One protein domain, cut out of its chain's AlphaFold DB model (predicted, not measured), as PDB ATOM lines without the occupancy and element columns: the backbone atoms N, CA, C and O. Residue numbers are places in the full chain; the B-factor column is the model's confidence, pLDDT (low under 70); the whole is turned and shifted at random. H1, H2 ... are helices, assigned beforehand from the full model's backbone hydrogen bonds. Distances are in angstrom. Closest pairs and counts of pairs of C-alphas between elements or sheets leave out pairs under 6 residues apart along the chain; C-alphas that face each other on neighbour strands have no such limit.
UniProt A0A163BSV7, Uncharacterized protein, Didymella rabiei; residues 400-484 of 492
ATOM      1  N   ASP A 400     -29.769  45.789  21.865       63.53
ATOM      2  CA  ASP A 400     -29.621  44.932  23.037       63.53
ATOM      3  C   ASP A 400     -28.167  44.797  23.527       63.53
ATOM      4  O   ASP A 400     -27.942  44.403  24.674       63.53
ATOM      5  N   LEU A 401     -27.163  45.187  22.722       60.03
ATOM      6  CA  LEU A 401     -25.783  45.338  23.208       60.03
ATOM      7  C   LEU A 401     -25.645  46.522  24.169       60.03
ATOM      8  O   LEU A 401     -24.887  46.435  25.133       60.03
ATOM      9  N   LEU A 402     -26.368  47.618  23.915       55.53
ATOM     10  CA  LEU A 402     -26.323  48.826  24.748       55.53
ATOM     11  C   LEU A 402     -27.013  48.612  26.098       55.53
ATOM     12  O   LEU A 402     -26.589  49.170  27.107       55.53
ATOM     13  N   THR A 403     -28.059  47.787  26.133       59.44
ATOM     14  CA  THR A 403     -28.809  47.473  27.359       59.44
ATOM     15  C   THR A 403     -28.242  46.272  28.122       59.44
ATOM     16  O   THR A 403     -28.676  46.000  29.244       59.44
ATOM     17  N   GLY A 404     -27.296  45.533  27.526       56.16
ATOM     18  CA  GLY A 404     -26.822  44.249  28.042       56.16
ATOM     19  C   GLY A 404     -27.868  43.126  27.956       56.16
ATOM     20  O   GLY A 404     -27.686  42.077  28.571       56.16
ATOM     21  N   GLN A 405     -28.959  43.322  27.204       57.28
ATOM     22  CA  GLN A 405     -30.047  42.350  27.018       57.28
ATOM     23  C   GLN A 405     -29.821  41.412  25.819       57.28
ATOM     24  O   GLN A 405     -30.763  40.850  25.271       57.28
ATOM     25  N   GLY A 406     -28.568  41.200  25.408       56.00
ATOM     26  CA  GLY A 406     -28.225  40.331  24.273       56.00
ATOM     27  C   GLY A 406     -28.508  38.835  24.484       56.00
ATOM     28  O   GLY A 406     -28.359  38.047  23.551       56.00
ATOM     29  N   HIS A 407     -28.921  38.429  25.688       63.97
ATOM     30  CA  HIS A 407     -29.339  37.062  25.990       63.97
ATOM     31  C   HIS A 407     -30.851  37.001  26.182       63.97
ATOM     32  O   HIS A 407     -31.405  37.653  27.066       63.97
ATOM     33  N   GLN A 408     -31.523  36.174  25.380       74.75
ATOM     34  CA  GLN A 408     -32.932  35.881  25.594       74.75
ATOM     35  C   GLN A 408     -33.058  35.009  26.849       74.75
ATOM     36  O   GLN A 408     -32.837  33.801  26.818       74.75
ATOM     37  N   VAL A 409     -33.374  35.640  27.978       83.19
ATOM     38  CA  VAL A 409     -33.642  34.940  29.238       83.19
ATOM     39  C   VAL A 409     -34.921  34.126  29.085       83.19
ATOM     40  O   VAL A 409     -35.931  34.633  28.589       83.19
ATOM     41  N   GLU A 410     -34.911  32.873  29.542       83.56
ATOM     42  CA  GLU A 410     -36.132  32.071  29.569       83.56
ATOM     43  C   GLU A 410     -37.237  32.815  30.342       83.56
ATOM     44  O   GLU A 410     -36.984  33.322  31.439       83.56
ATOM     45  N   PRO A 411     -38.489  32.861  29.846       85.56
ATOM     46  CA  PRO A 411     -39.568  33.570  30.534       85.56
ATOM     47  C   PRO A 411     -39.753  33.141  32.000       85.56
ATOM     48  O   PRO A 411     -40.089  33.966  32.852       85.56
ATOM     49  N   ALA A 412     -39.494  31.865  32.309       88.50
ATOM     50  CA  ALA A 412     -39.518  31.334  33.670       88.50
ATOM     51  C   ALA A 412     -38.404  31.929  34.552       88.50
ATOM     52  O   ALA A 412     -38.679  32.373  35.670       88.50
ATOM     53  N   ASP A 413     -37.176  31.995  34.035       91.19
ATOM     54  CA  ASP A 413     -36.023  32.571  34.727       91.19
ATOM     55  C   ASP A 413     -36.180  34.087  34.900       91.19
ATOM     56  O   ASP A 413     -35.933  34.605  35.987       91.19
ATOM     57  N   SER A 414     -36.693  34.795  33.888       87.19
ATOM     58  CA  SER A 414     -36.982  36.233  33.970       87.19
ATOM     59  C   SER A 414     -38.052  36.533  35.025       87.19
ATOM     60  O   SER A 414     -37.893  37.429  35.859       87.19
ATOM     61  N   LYS A 415     -39.132  35.738  35.058       91.62
ATOM     62  CA  LYS A 415     -40.175  35.849  36.089       91.62
ATOM     63  C   LYS A 415     -39.604  35.601  37.483       91.62
ATOM     64  O   LYS A 415     -39.917  36.349  38.410       91.62
ATOM     65  N   ARG A 416     -38.757  34.580  37.633       93.50
ATOM     66  CA  ARG A 416     -38.113  34.260  38.910       93.50
ATOM     67  C   ARG A 416     -37.107  35.330  39.332       93.50
ATOM     68  O   ARG A 416     -37.086  35.684  40.505       93.50
ATOM     69  N   ARG A 417     -36.367  35.923  38.391       91.88
ATOM     70  CA  ARG A 417     -35.452  37.042  38.650       91.88
ATOM     71  C   ARG A 417     -36.209  38.252  39.174       91.88
ATOM     72  O   ARG A 417     -35.809  38.825  40.178       91.88
ATOM     73  N   ARG A 418     -37.329  38.619  38.545       90.50
ATOM     74  CA  ARG A 418     -38.172  39.727  39.026       90.50
ATOM     75  C   ARG A 418     -38.719  39.455  40.427       90.50
ATOM     76  O   ARG A 418     -38.707  40.355  41.259       90.50
ATOM     77  N   ALA A 419     -39.168  38.228  40.701       90.88
ATOM     78  CA  ALA A 419     -39.618  37.840  42.039       90.88
ATOM     79  C   ALA A 419     -38.481  37.948  43.071       90.88
ATOM     80  O   ALA A 419     -38.670  38.559  44.121       90.88
ATOM     81  N   TYR A 420     -37.290  37.448  42.724       89.94
ATOM     82  CA  TYR A 420     -36.083  37.601  43.529       89.94
ATOM     83  C   TYR A 420     -35.775  39.076  43.793       89.94
ATOM     84  O   TYR A 420     -35.602  39.458  44.939       89.94
ATOM     85  N   GLU A 421     -35.753  39.931  42.768       88.44
ATOM     86  CA  GLU A 421     -35.455  41.358  42.923       88.44
ATOM     87  C   GLU A 421     -36.463  42.065  43.835       88.44
ATOM     88  O   GLU A 421     -36.056  42.886  44.649       88.44
ATOM     89  N   VAL A 422     -37.755  41.733  43.761       89.38
ATOM     90  CA  VAL A 422     -38.781  42.309  44.647       89.38
ATOM     91  C   VAL A 422     -38.580  41.862  46.096       89.38
ATOM     92  O   VAL A 422     -38.521  42.708  46.989       89.38
ATOM     93  N   GLU A 423     -38.438  40.556  46.340       85.88
ATOM     94  CA  GLU A 423     -38.248  40.013  47.693       85.88
ATOM     95  C   GLU A 423     -36.922  40.470  48.310       85.88
ATOM     96  O   GLU A 423     -36.865  40.883  49.472       85.88
ATOM     97  N   TYR A 424     -35.853  40.437  47.518       83.00
ATOM     98  CA  TYR A 424     -34.518  40.816  47.944       83.00
ATOM     99  C   TYR A 424     -34.435  42.326  48.154       83.00
ATOM    100  O   TYR A 424     -33.987  42.768  49.204       83.00
ATOM    101  N   ARG A 425     -34.960  43.161  47.250       79.50
ATOM    102  CA  ARG A 425     -34.996  44.616  47.474       79.50
ATOM    103  C   ARG A 425     -35.802  44.965  48.722       79.50
ATOM    104  O   ARG A 425     -35.325  45.770  49.515       79.50
ATOM    105  N   ALA A 426     -36.950  44.321  48.950       81.69
ATOM    106  CA  ALA A 426     -37.713  44.498  50.185       81.69
ATOM    107  C   ALA A 426     -36.863  44.154  51.421       81.69
ATOM    108  O   ALA A 426     -36.750  44.977  52.329       81.69
ATOM    109  N   PHE A 427     -36.175  43.008  51.408       79.69
ATOM    110  CA  PHE A 427     -35.274  42.600  52.488       79.69
ATOM    111  C   PHE A 427     -34.168  43.633  52.761       79.69
ATOM    112  O   PHE A 427     -33.886  43.937  53.918       79.69
ATOM    113  N   TYR A 428     -33.563  44.213  51.725       72.00
ATOM    114  CA  TYR A 428     -32.489  45.199  51.885       72.00
ATOM    115  C   TYR A 428     -33.007  46.574  52.310       72.00
ATOM    116  O   TYR A 428     -32.361  47.252  53.102       72.00
ATOM    117  N   THR A 429     -34.199  46.972  51.862       76.25
ATOM    118  CA  THR A 429     -34.819  48.229  52.311       76.25
ATOM    119  C   THR A 429     -35.219  48.194  53.784       76.25
ATOM    120  O   THR A 429     -35.043  49.188  54.481       76.25
ATOM    121  N   THR A 430     -35.700  47.053  54.292       75.69
ATOM    122  CA  THR A 430     -36.039  46.901  55.719       75.69
ATOM    123  C   THR A 430     -34.814  46.720  56.609       75.69
ATOM    124  O   THR A 430     -34.915  46.825  57.828       75.69
ATOM    125  N   THR A 431     -33.659  46.435  56.008       71.06
ATOM    126  CA  THR A 431     -32.428  46.067  56.716       71.06
ATOM    127  C   THR A 431     -31.263  46.887  56.132       71.06
ATOM    128  O   THR A 431     -30.336  46.319  55.557       71.06
ATOM    129  N   PRO A 432     -31.317  48.237  56.232       58.31
ATOM    130  CA  PRO A 432     -30.508  49.160  55.427       58.31
ATOM    131  C   PRO A 432     -29.000  49.144  55.726       58.31
ATOM    132  O   PRO A 432     -28.237  49.794  55.021       58.31
ATOM    133  N   SER A 433     -28.541  48.405  56.738       58.97
ATOM    134  CA  SER A 433     -27.123  48.347  57.127       58.97
ATOM    135  C   SER A 433     -26.381  47.178  56.458       58.97
ATOM    136  O   SER A 433     -25.611  46.463  57.097       58.97
ATOM    137  N   TYR A 434     -26.636  46.948  55.164       46.62
ATOM    138  CA  TYR A 434     -25.879  45.981  54.367       46.62
ATOM    139  C   TYR A 434     -24.722  46.669  53.616       46.62
ATOM    140  O   TYR A 434     -24.954  47.713  53.008       46.62
ATOM    141  N   PRO A 435     -23.505  46.087  53.571       51.41
ATOM    142  CA  PRO A 435     -23.115  44.796  54.140       51.41
ATOM    143  C   PRO A 435     -22.938  44.858  55.658       51.41
ATOM    144  O   PRO A 435     -22.107  45.600  56.176       51.41
ATOM    145  N   TYR A 436     -23.701  44.028  56.373       54.12
ATOM    146  CA  TYR A 436     -23.453  43.771  57.786       54.12
ATOM    147  C   TYR A 436     -22.084  43.098  57.915       54.12
ATOM    148  O   TYR A 436     -21.739  42.243  57.098       54.12
ATOM    149  N   ALA A 437     -21.339  43.408  58.979       56.19
ATOM    150  CA  ALA A 437     -20.318  42.482  59.457       56.19
ATOM    151  C   ALA A 437     -20.979  41.105  59.651       56.19
ATOM    152  O   ALA A 437     -22.093  41.043  60.186       56.19
ATOM    153  N   ASP A 438     -20.323  40.023  59.212       60.53
ATOM    154  CA  ASP A 438     -20.878  38.657  59.192       60.53
ATOM    155  C   ASP A 438     -21.556  38.257  60.520       60.53
ATOM    156  O   ASP A 438     -22.545  37.528  60.528       60.53
ATOM    157  N   GLU A 439     -21.100  38.818  61.643       62.84
ATOM    158  CA  GLU A 439     -21.646  38.614  62.989       62.84
ATOM    159  C   GLU A 439     -23.071  39.174  63.194       62.84
ATOM    160  O   GLU A 439     -23.911  38.510  63.804       62.84
ATOM    161  N   MET A 440     -23.393  40.368  62.675       60.50
ATOM    162  CA  MET A 440     -24.761  40.917  62.750       60.50
ATOM    163  C   MET A 440     -25.708  40.199  61.783       60.50
ATOM    164  O   MET A 440     -26.883  40.005  62.098       60.50
ATOM    165  N   ARG A 441     -25.187  39.771  60.625       65.31
ATOM    166  CA  ARG A 441     -25.922  38.929  59.673       65.31
ATOM    167  C   ARG A 441     -26.305  37.607  60.336       65.31
ATOM    168  O   ARG A 441     -27.464  37.207  60.265       65.31
ATOM    169  N   GLU A 442     -25.356  36.955  61.005       63.44
ATOM    170  CA  GLU A 442     -25.594  35.723  61.761       63.44
ATOM    171  C   GLU A 442     -26.634  35.946  62.870       63.44
ATOM    172  O   GLU A 442     -27.605  35.191  62.917       63.44
ATOM    173  N   SER A 443     -26.526  36.998  63.697       68.69
ATOM    174  CA  SER A 443     -27.440  37.207  64.838       68.69
ATOM    175  C   SER A 443     -28.894  37.484  64.423       68.69
ATOM    176  O   SER A 443     -29.814  36.868  64.966       68.69
ATOM    177  N   LEU A 444     -29.117  38.320  63.400       66.62
ATOM    178  CA  LEU A 444     -30.459  38.598  62.868       66.62
ATOM    179  C   LEU A 444     -31.075  37.368  62.188       66.62
ATOM    180  O   LEU A 444     -32.286  37.156  62.255       66.62
ATOM    181  N   LEU A 445     -30.245  36.526  61.566       66.19
ATOM    182  CA  LEU A 445     -30.686  35.280  60.938       66.19
ATOM    183  C   LEU A 445     -30.838  34.123  61.931       66.19
ATOM    184  O   LEU A 445     -31.525  33.153  61.605       66.19
ATOM    185  N   THR A 446     -30.249  34.203  63.130       65.88
ATOM    186  CA  THR A 446     -30.338  33.125  64.132       65.88
ATOM    187  C   THR A 446     -31.784  32.934  64.600       65.88
ATOM    188  O   THR A 446     -32.226  31.805  64.791       65.88
ATOM    189  N   ASN A 447     -32.558  34.021  64.674       66.94
ATOM    190  CA  ASN A 447     -33.977  33.981  65.043       66.94
ATOM    191  C   ASN A 447     -34.907  33.569  63.883       66.94
ATOM    192  O   ASN A 447     -36.105  33.391  64.089       66.94
ATOM    193  N   HIS A 448     -34.376  33.393  62.666       76.75
ATOM    194  CA  HIS A 448     -35.158  33.105  61.462       76.75
ATOM    195  C   HIS A 448     -34.491  32.036  60.582       76.75
ATOM    196  O   HIS A 448     -34.160  32.277  59.418       76.75
ATOM    197  N   VAL A 449     -34.316  30.829  61.128       77.88
ATOM    198  CA  VAL A 449     -33.689  29.678  60.443       77.88
ATOM    199  C   VAL A 449     -34.319  29.390  59.071       77.88
ATOM    200  O   VAL A 449     -33.608  29.131  58.095       77.88
ATOM    201  N   GLU A 450     -35.646  29.480  58.964       82.12
ATOM    202  CA  GLU A 450     -36.370  29.286  57.700       82.12
ATOM    203  C   GLU A 450     -36.011  30.367  56.675       82.12
ATOM    204  O   GLU A 450     -35.652  30.056  55.537       82.12
ATOM    205  N   ARG A 451     -35.986  31.631  57.112       80.12
ATOM    206  CA  ARG A 451     -35.620  32.780  56.274       80.12
ATOM    207  C   ARG A 451     -34.170  32.698  55.801       80.12
ATOM    208  O   ARG A 451     -33.893  32.979  54.639       80.12
ATOM    209  N   ARG A 452     -33.247  32.244  56.659       77.19
ATOM    210  CA  ARG A 452     -31.844  31.980  56.288       77.19
ATOM    211  C   ARG A 452     -31.752  30.910  55.203       77.19
ATOM    212  O   ARG A 452     -31.025  31.079  54.229       77.19
ATOM    213  N   THR A 453     -32.498  29.821  55.361       83.94
ATOM    214  CA  THR A 453     -32.500  28.714  54.397       83.94
ATOM    215  C   THR A 453     -33.058  29.155  53.042       83.94
ATOM    216  O   THR A 453     -32.519  28.764  52.005       83.94
ATOM    217  N   GLN A 454     -34.093  30.000  53.045       85.50
ATOM    218  CA  GLN A 454     -34.647  30.603  51.835       85.50
ATOM    219  C   GLN A 454     -33.632  31.527  51.153       85.50
ATOM    220  O   GLN A 454     -33.351  31.328  49.976       85.50
ATOM    221  N   LEU A 455     -32.997  32.450  51.885       83.50
ATOM    222  CA  LEU A 455     -31.983  33.352  51.320       83.50
ATOM    223  C   LEU A 455     -30.812  32.594  50.686       83.50
ATOM    224  O   LEU A 455     -30.404  32.926  49.583       83.50
ATOM    225  N   VAL A 456     -30.309  31.536  51.329       85.38
ATOM    226  CA  VAL A 456     -29.225  30.711  50.763       85.38
ATOM    227  C   VAL A 456     -29.667  29.993  49.483       85.38
ATOM    228  O   VAL A 456     -28.874  29.839  48.552       85.38
ATOM    229  N   ARG A 457     -30.925  29.535  49.420       90.25
ATOM    230  CA  ARG A 457     -31.489  28.910  48.215       90.25
ATOM    231  C   ARG A 457     -31.604  29.920  47.075       90.25
ATOM    232  O   ARG A 457     -31.238  29.592  45.951       90.25
ATOM    233  N   GLU A 458     -32.063  31.127  47.377       89.25
ATOM    234  CA  GLU A 458     -32.233  32.199  46.400       89.25
ATOM    235  C   GLU A 458     -30.889  32.785  45.931       89.25
ATOM    236  O   GLU A 458     -30.687  32.967  44.734       89.25
ATOM    237  N   GLU A 459     -29.913  32.983  46.825       88.50
ATOM    238  CA  GLU A 459     -28.543  33.379  46.454       88.50
ATOM    239  C   GLU A 459     -27.871  32.329  45.556       88.50
ATOM    240  O   GLU A 459     -27.179  32.681  44.596       88.50
ATOM    241  N   ARG A 460     -28.086  31.034  45.838       92.69
ATOM    242  CA  ARG A 460     -27.600  29.945  44.980       92.69
ATOM    243  C   ARG A 460     -28.243  30.007  43.600       92.69
ATOM    244  O   ARG A 460     -27.522  29.939  42.612       92.69
ATOM    245  N   TRP A 461     -29.563  30.169  43.542       94.12
ATOM    246  CA  TRP A 461     -30.267  30.283  42.270       94.12
ATOM    247  C   TRP A 461     -29.787  31.498  41.466       94.12
ATOM    248  O   TRP A 461     -29.483  31.361  40.288       94.12
ATOM    249  N   MET A 462     -29.600  32.660  42.099       91.88
ATOM    250  CA  MET A 462     -29.039  33.831  41.420       91.88
ATOM    251  C   MET A 462     -27.605  33.626  40.951       91.88
ATOM    252  O   MET A 462     -27.192  34.212  39.956       91.88
ATOM    253  N   LYS A 463     -26.801  32.824  41.653       87.56
ATOM    254  CA  LYS A 463     -25.479  32.450  41.150       87.56
ATOM    255  C   LYS A 463     -25.604  31.634  39.860       87.56
ATOM    256  O   LYS A 463     -25.004  32.015  38.865       87.56
ATOM    257  N   GLU A 464     -26.436  30.593  39.861       90.50
ATOM    258  CA  GLU A 464     -26.698  29.758  38.679       90.50
ATOM    259  C   GLU A 464     -27.269  30.580  37.513       90.50
ATOM    260  O   GLU A 464     -26.841  30.415  36.376       90.50
ATOM    261  N   TYR A 465     -28.172  31.522  37.799       90.62
ATOM    262  CA  TYR A 465     -28.710  32.468  36.823       90.62
ATOM    263  C   TYR A 465     -27.599  33.307  36.177       90.62
ATOM    264  O   TYR A 465     -27.530  33.415  34.957       90.62
ATOM    265  N   ARG A 466     -26.693  33.878  36.982       87.62
ATOM    266  CA  ARG A 466     -25.580  34.700  36.478       87.62
ATOM    267  C   ARG A 466     -24.561  33.892  35.684       87.62
ATOM    268  O   ARG A 466     -24.004  34.410  34.721       87.62
ATOM    269  N   ASP A 467     -24.342  32.641  36.078       84.25
ATOM    270  CA  ASP A 467     -23.480  31.713  35.351       84.25
ATOM    271  C   ASP A 467     -24.115  31.310  34.003       84.25
ATOM    272  O   ASP A 467     -23.392  31.159  33.016       84.25
ATOM    273  N   LYS A 468     -25.455  31.190  33.950       86.75
ATOM    274  CA  LYS A 468     -26.248  30.876  32.745       86.75
ATOM    275  C   LYS A 468     -26.335  32.054  31.764       86.75
ATOM    276  O   LYS A 468     -26.224  31.836  30.561       86.75
ATOM    277  N   TYR A 469     -26.495  33.283  32.259       85.19
ATOM    278  CA  TYR A 469     -26.679  34.500  31.453       85.19
ATOM    279  C   TYR A 469     -25.524  35.495  31.667       85.19
ATOM    280  O   TYR A 469     -25.680  36.578  32.243       85.19
ATOM    281  N   GLN A 470     -24.322  35.111  31.226       75.19
ATOM    282  CA  GLN A 470     -23.120  35.938  31.364       75.19
ATOM    283  C   GLN A 470     -23.251  37.223  30.531       75.19
ATOM    284  O   GLN A 470     -23.249  37.170  29.310       75.19
ATOM    285  N   GLY A 471     -23.351  38.381  31.188       71.19
ATOM    286  CA  GLY A 471     -23.478  39.692  30.528       71.19
ATOM    287  C   GLY A 471     -24.714  40.495  30.940       71.19
ATOM    288  O   GLY A 471     -24.729  41.707  30.780       71.19
ATOM    289  N   GLU A 472     -25.704  39.869  31.579       71.88
ATOM    290  CA  GLU A 472     -26.935  40.561  32.004       71.88
ATOM    291  C   GLU A 472     -26.762  41.411  33.289       71.88
ATOM    292  O   GLU A 472     -27.677  42.111  33.727       71.88
ATOM    293  N   ASN A 473     -25.590  41.346  33.936       60.62
ATOM    294  CA  ASN A 473     -25.349  41.933  35.264       60.62
ATOM    295  C   ASN A 473     -24.704  43.325  35.256       60.62
ATOM    296  O   ASN A 473     -24.434  43.854  36.333       60.62
ATOM    297  N   THR A 474     -24.397  43.909  34.101       50.69
ATOM    298  CA  THR A 474     -23.446  45.032  34.055       50.69
ATOM    299  C   THR A 474     -24.037  46.424  34.152       50.69
ATOM    300  O   THR A 474     -23.266  47.343  34.373       50.69
ATOM    301  N   ILE A 475     -25.356  46.619  34.108       52.78
ATOM    302  CA  ILE A 475     -25.902  47.964  34.337       52.78
ATOM    303  C   ILE A 475     -26.347  48.079  35.789       52.78
ATOM    304  O   ILE A 475     -27.508  47.816  36.143       52.78
ATOM    305  N   SER A 476     -25.377  48.450  36.628       47.88
ATOM    306  CA  SER A 476     -25.625  48.993  37.963       47.88
ATOM    307  C   SER A 476     -26.701  50.086  37.870       47.88
ATOM    308  O   SER A 476     -26.769  50.812  36.878       47.88
ATOM    309  N   GLY A 477     -27.594  50.180  38.862       50.38
ATOM    310  CA  GLY A 477     -28.693  51.160  38.841       50.38
ATOM    311  C   GLY A 477     -28.220  52.593  38.551       50.38
ATOM    312  O   GLY A 477     -28.889  53.303  37.809       50.38
ATOM    313  N   ASP A 478     -27.015  52.943  39.009       49.00
ATOM    314  CA  ASP A 478     -26.389  54.256  38.809       49.00
ATOM    315  C   ASP A 478     -25.940  54.538  37.363       49.00
ATOM    316  O   ASP A 478     -25.823  55.698  36.973       49.00
ATOM    317  N   GLU A 479     -25.677  53.516  36.544       44.22
ATOM    318  CA  GLU A 479     -25.414  53.696  35.105       44.22
ATOM    319  C   GLU A 479     -26.702  53.721  34.283       44.22
ATOM    320  O   GLU A 479     -26.758  54.370  33.240       44.22
ATOM    321  N   ARG A 480     -27.767  53.088  34.784       47.41
ATOM    322  CA  ARG A 480     -29.084  53.081  34.137       47.41
ATOM    323  C   ARG A 480     -29.698  54.486  34.090       47.41
ATOM    324  O   ARG A 480     -30.301  54.852  33.084       47.41
ATOM    325  N   ASP A 481     -29.458  55.289  35.126       49.41
ATOM    326  CA  ASP A 481     -29.877  56.695  35.170       49.41
ATOM    327  C   ASP A 481     -28.973  57.604  34.316       49.41
ATOM    328  O   ASP A 481     -29.452  58.571  33.726       49.41
ATOM    329  N   LYS A 482     -27.687  57.262  34.151       48.78
ATOM    330  CA  LYS A 482     -26.747  58.014  33.295       48.78
ATOM    331  C   LYS A 482     -26.979  57.776  31.804       48.78
ATOM    332  O   LYS A 482     -26.892  58.722  31.028       48.78
ATOM    333  N   CYS A 483     -27.334  56.556  31.394       42.59
ATOM    334  CA  CYS A 483     -27.686  56.260  30.002       42.59
ATOM    335  C   CYS A 483     -29.019  56.897  29.566       42.59
ATOM    336  O   CYS A 483     -29.229  57.097  28.373       42.59
ATOM    337  N   ASN A 484     -29.882  57.281  30.515       42.88
ATOM    338  CA  ASN A 484     -31.099  58.058  30.252       42.88
ATOM    339  C   ASN A 484     -30.895  59.585  30.346       42.88
ATOM    340  O   ASN A 484     -31.834  60.336  30.084       42.88
TER     341      ASN A 484
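What this domain is: This is residues 400 to 484 of the 492 residues of an uncharacterized protein of Didymella rabiei (UniProt A0A163BSV7). What shape do the parts make? Two long helices, H2 and H4, form a loose V: they come nearest through residues 413 to 420 of H2 and 458 to 465 of H4, and spread from there toward the end of H2 and the start of H4. Residues 431 to 437 and H3 bridge the open mouth of the V, while the short helices H1 and H5 lie apart from both long helices, toward the other end. What is it made of? The printed part has 85 residues with five named helices, H1 to H5 in chain order, and no named strand; the class is all helix. How is it filled? It is loose, with a radius of gyration of the C-alphas of 15.2 A, and only just elongated, spanning 43 by 28 by 18 A.

How they stand to each other: What does H1 meet? H1, residues 400 to 403, touches no helix and is apart from H2, residues 411 to 430. How does H2 stand to H4, residues 449 to 468? They only just touch, with 3 pairs of C-alphas within 8 A, the closest those of Tyr 420 and Glu 458 at 7.2 A. They run opposite ways at a steep tilt of 47 degrees. Where are H3, residues 438 to 446, and H5, residues 477 to 483? H3 is close to H4 but not clearly touching: their closest C-alphas, those of Leu 445 and Arg 452, are 5.8 A apart. H5 touches no helix. What do the backbones show? Every O i to N i+4 pair is within hydrogen-bond range in H2, H3 and H4, and 2 of 3 are in H5; H1 is too short for such a pair.

Where its parts are: Where do the first elements lie? H1 begins at C-alpha 400, (-29.621, 44.932, 23.037), and measures 5.1 A from first to last C-alpha. H2 begins at C-alpha 411, (-39.568, 33.570, 30.534), and measures 28.7 A. How long are the others? H3 measures 12.0 A, H4 28.7 A and H5 10.3 A; H5 ends at C-alpha 483, (-27.686, 56.260, 30.002).

The domain as a whole: How large is it? The two C-alphas farthest apart, those of Leu 401 and Asn 447, are 44.1 A apart. How do the links run? The printed part has no cut; the link from H3 to H4 is tight, and the other three are short. Where is confidence low? The mean pLDDT of the printed part is 72.5, and residues 400 to 407, 432 to 447 and 473 to 484 are under 70.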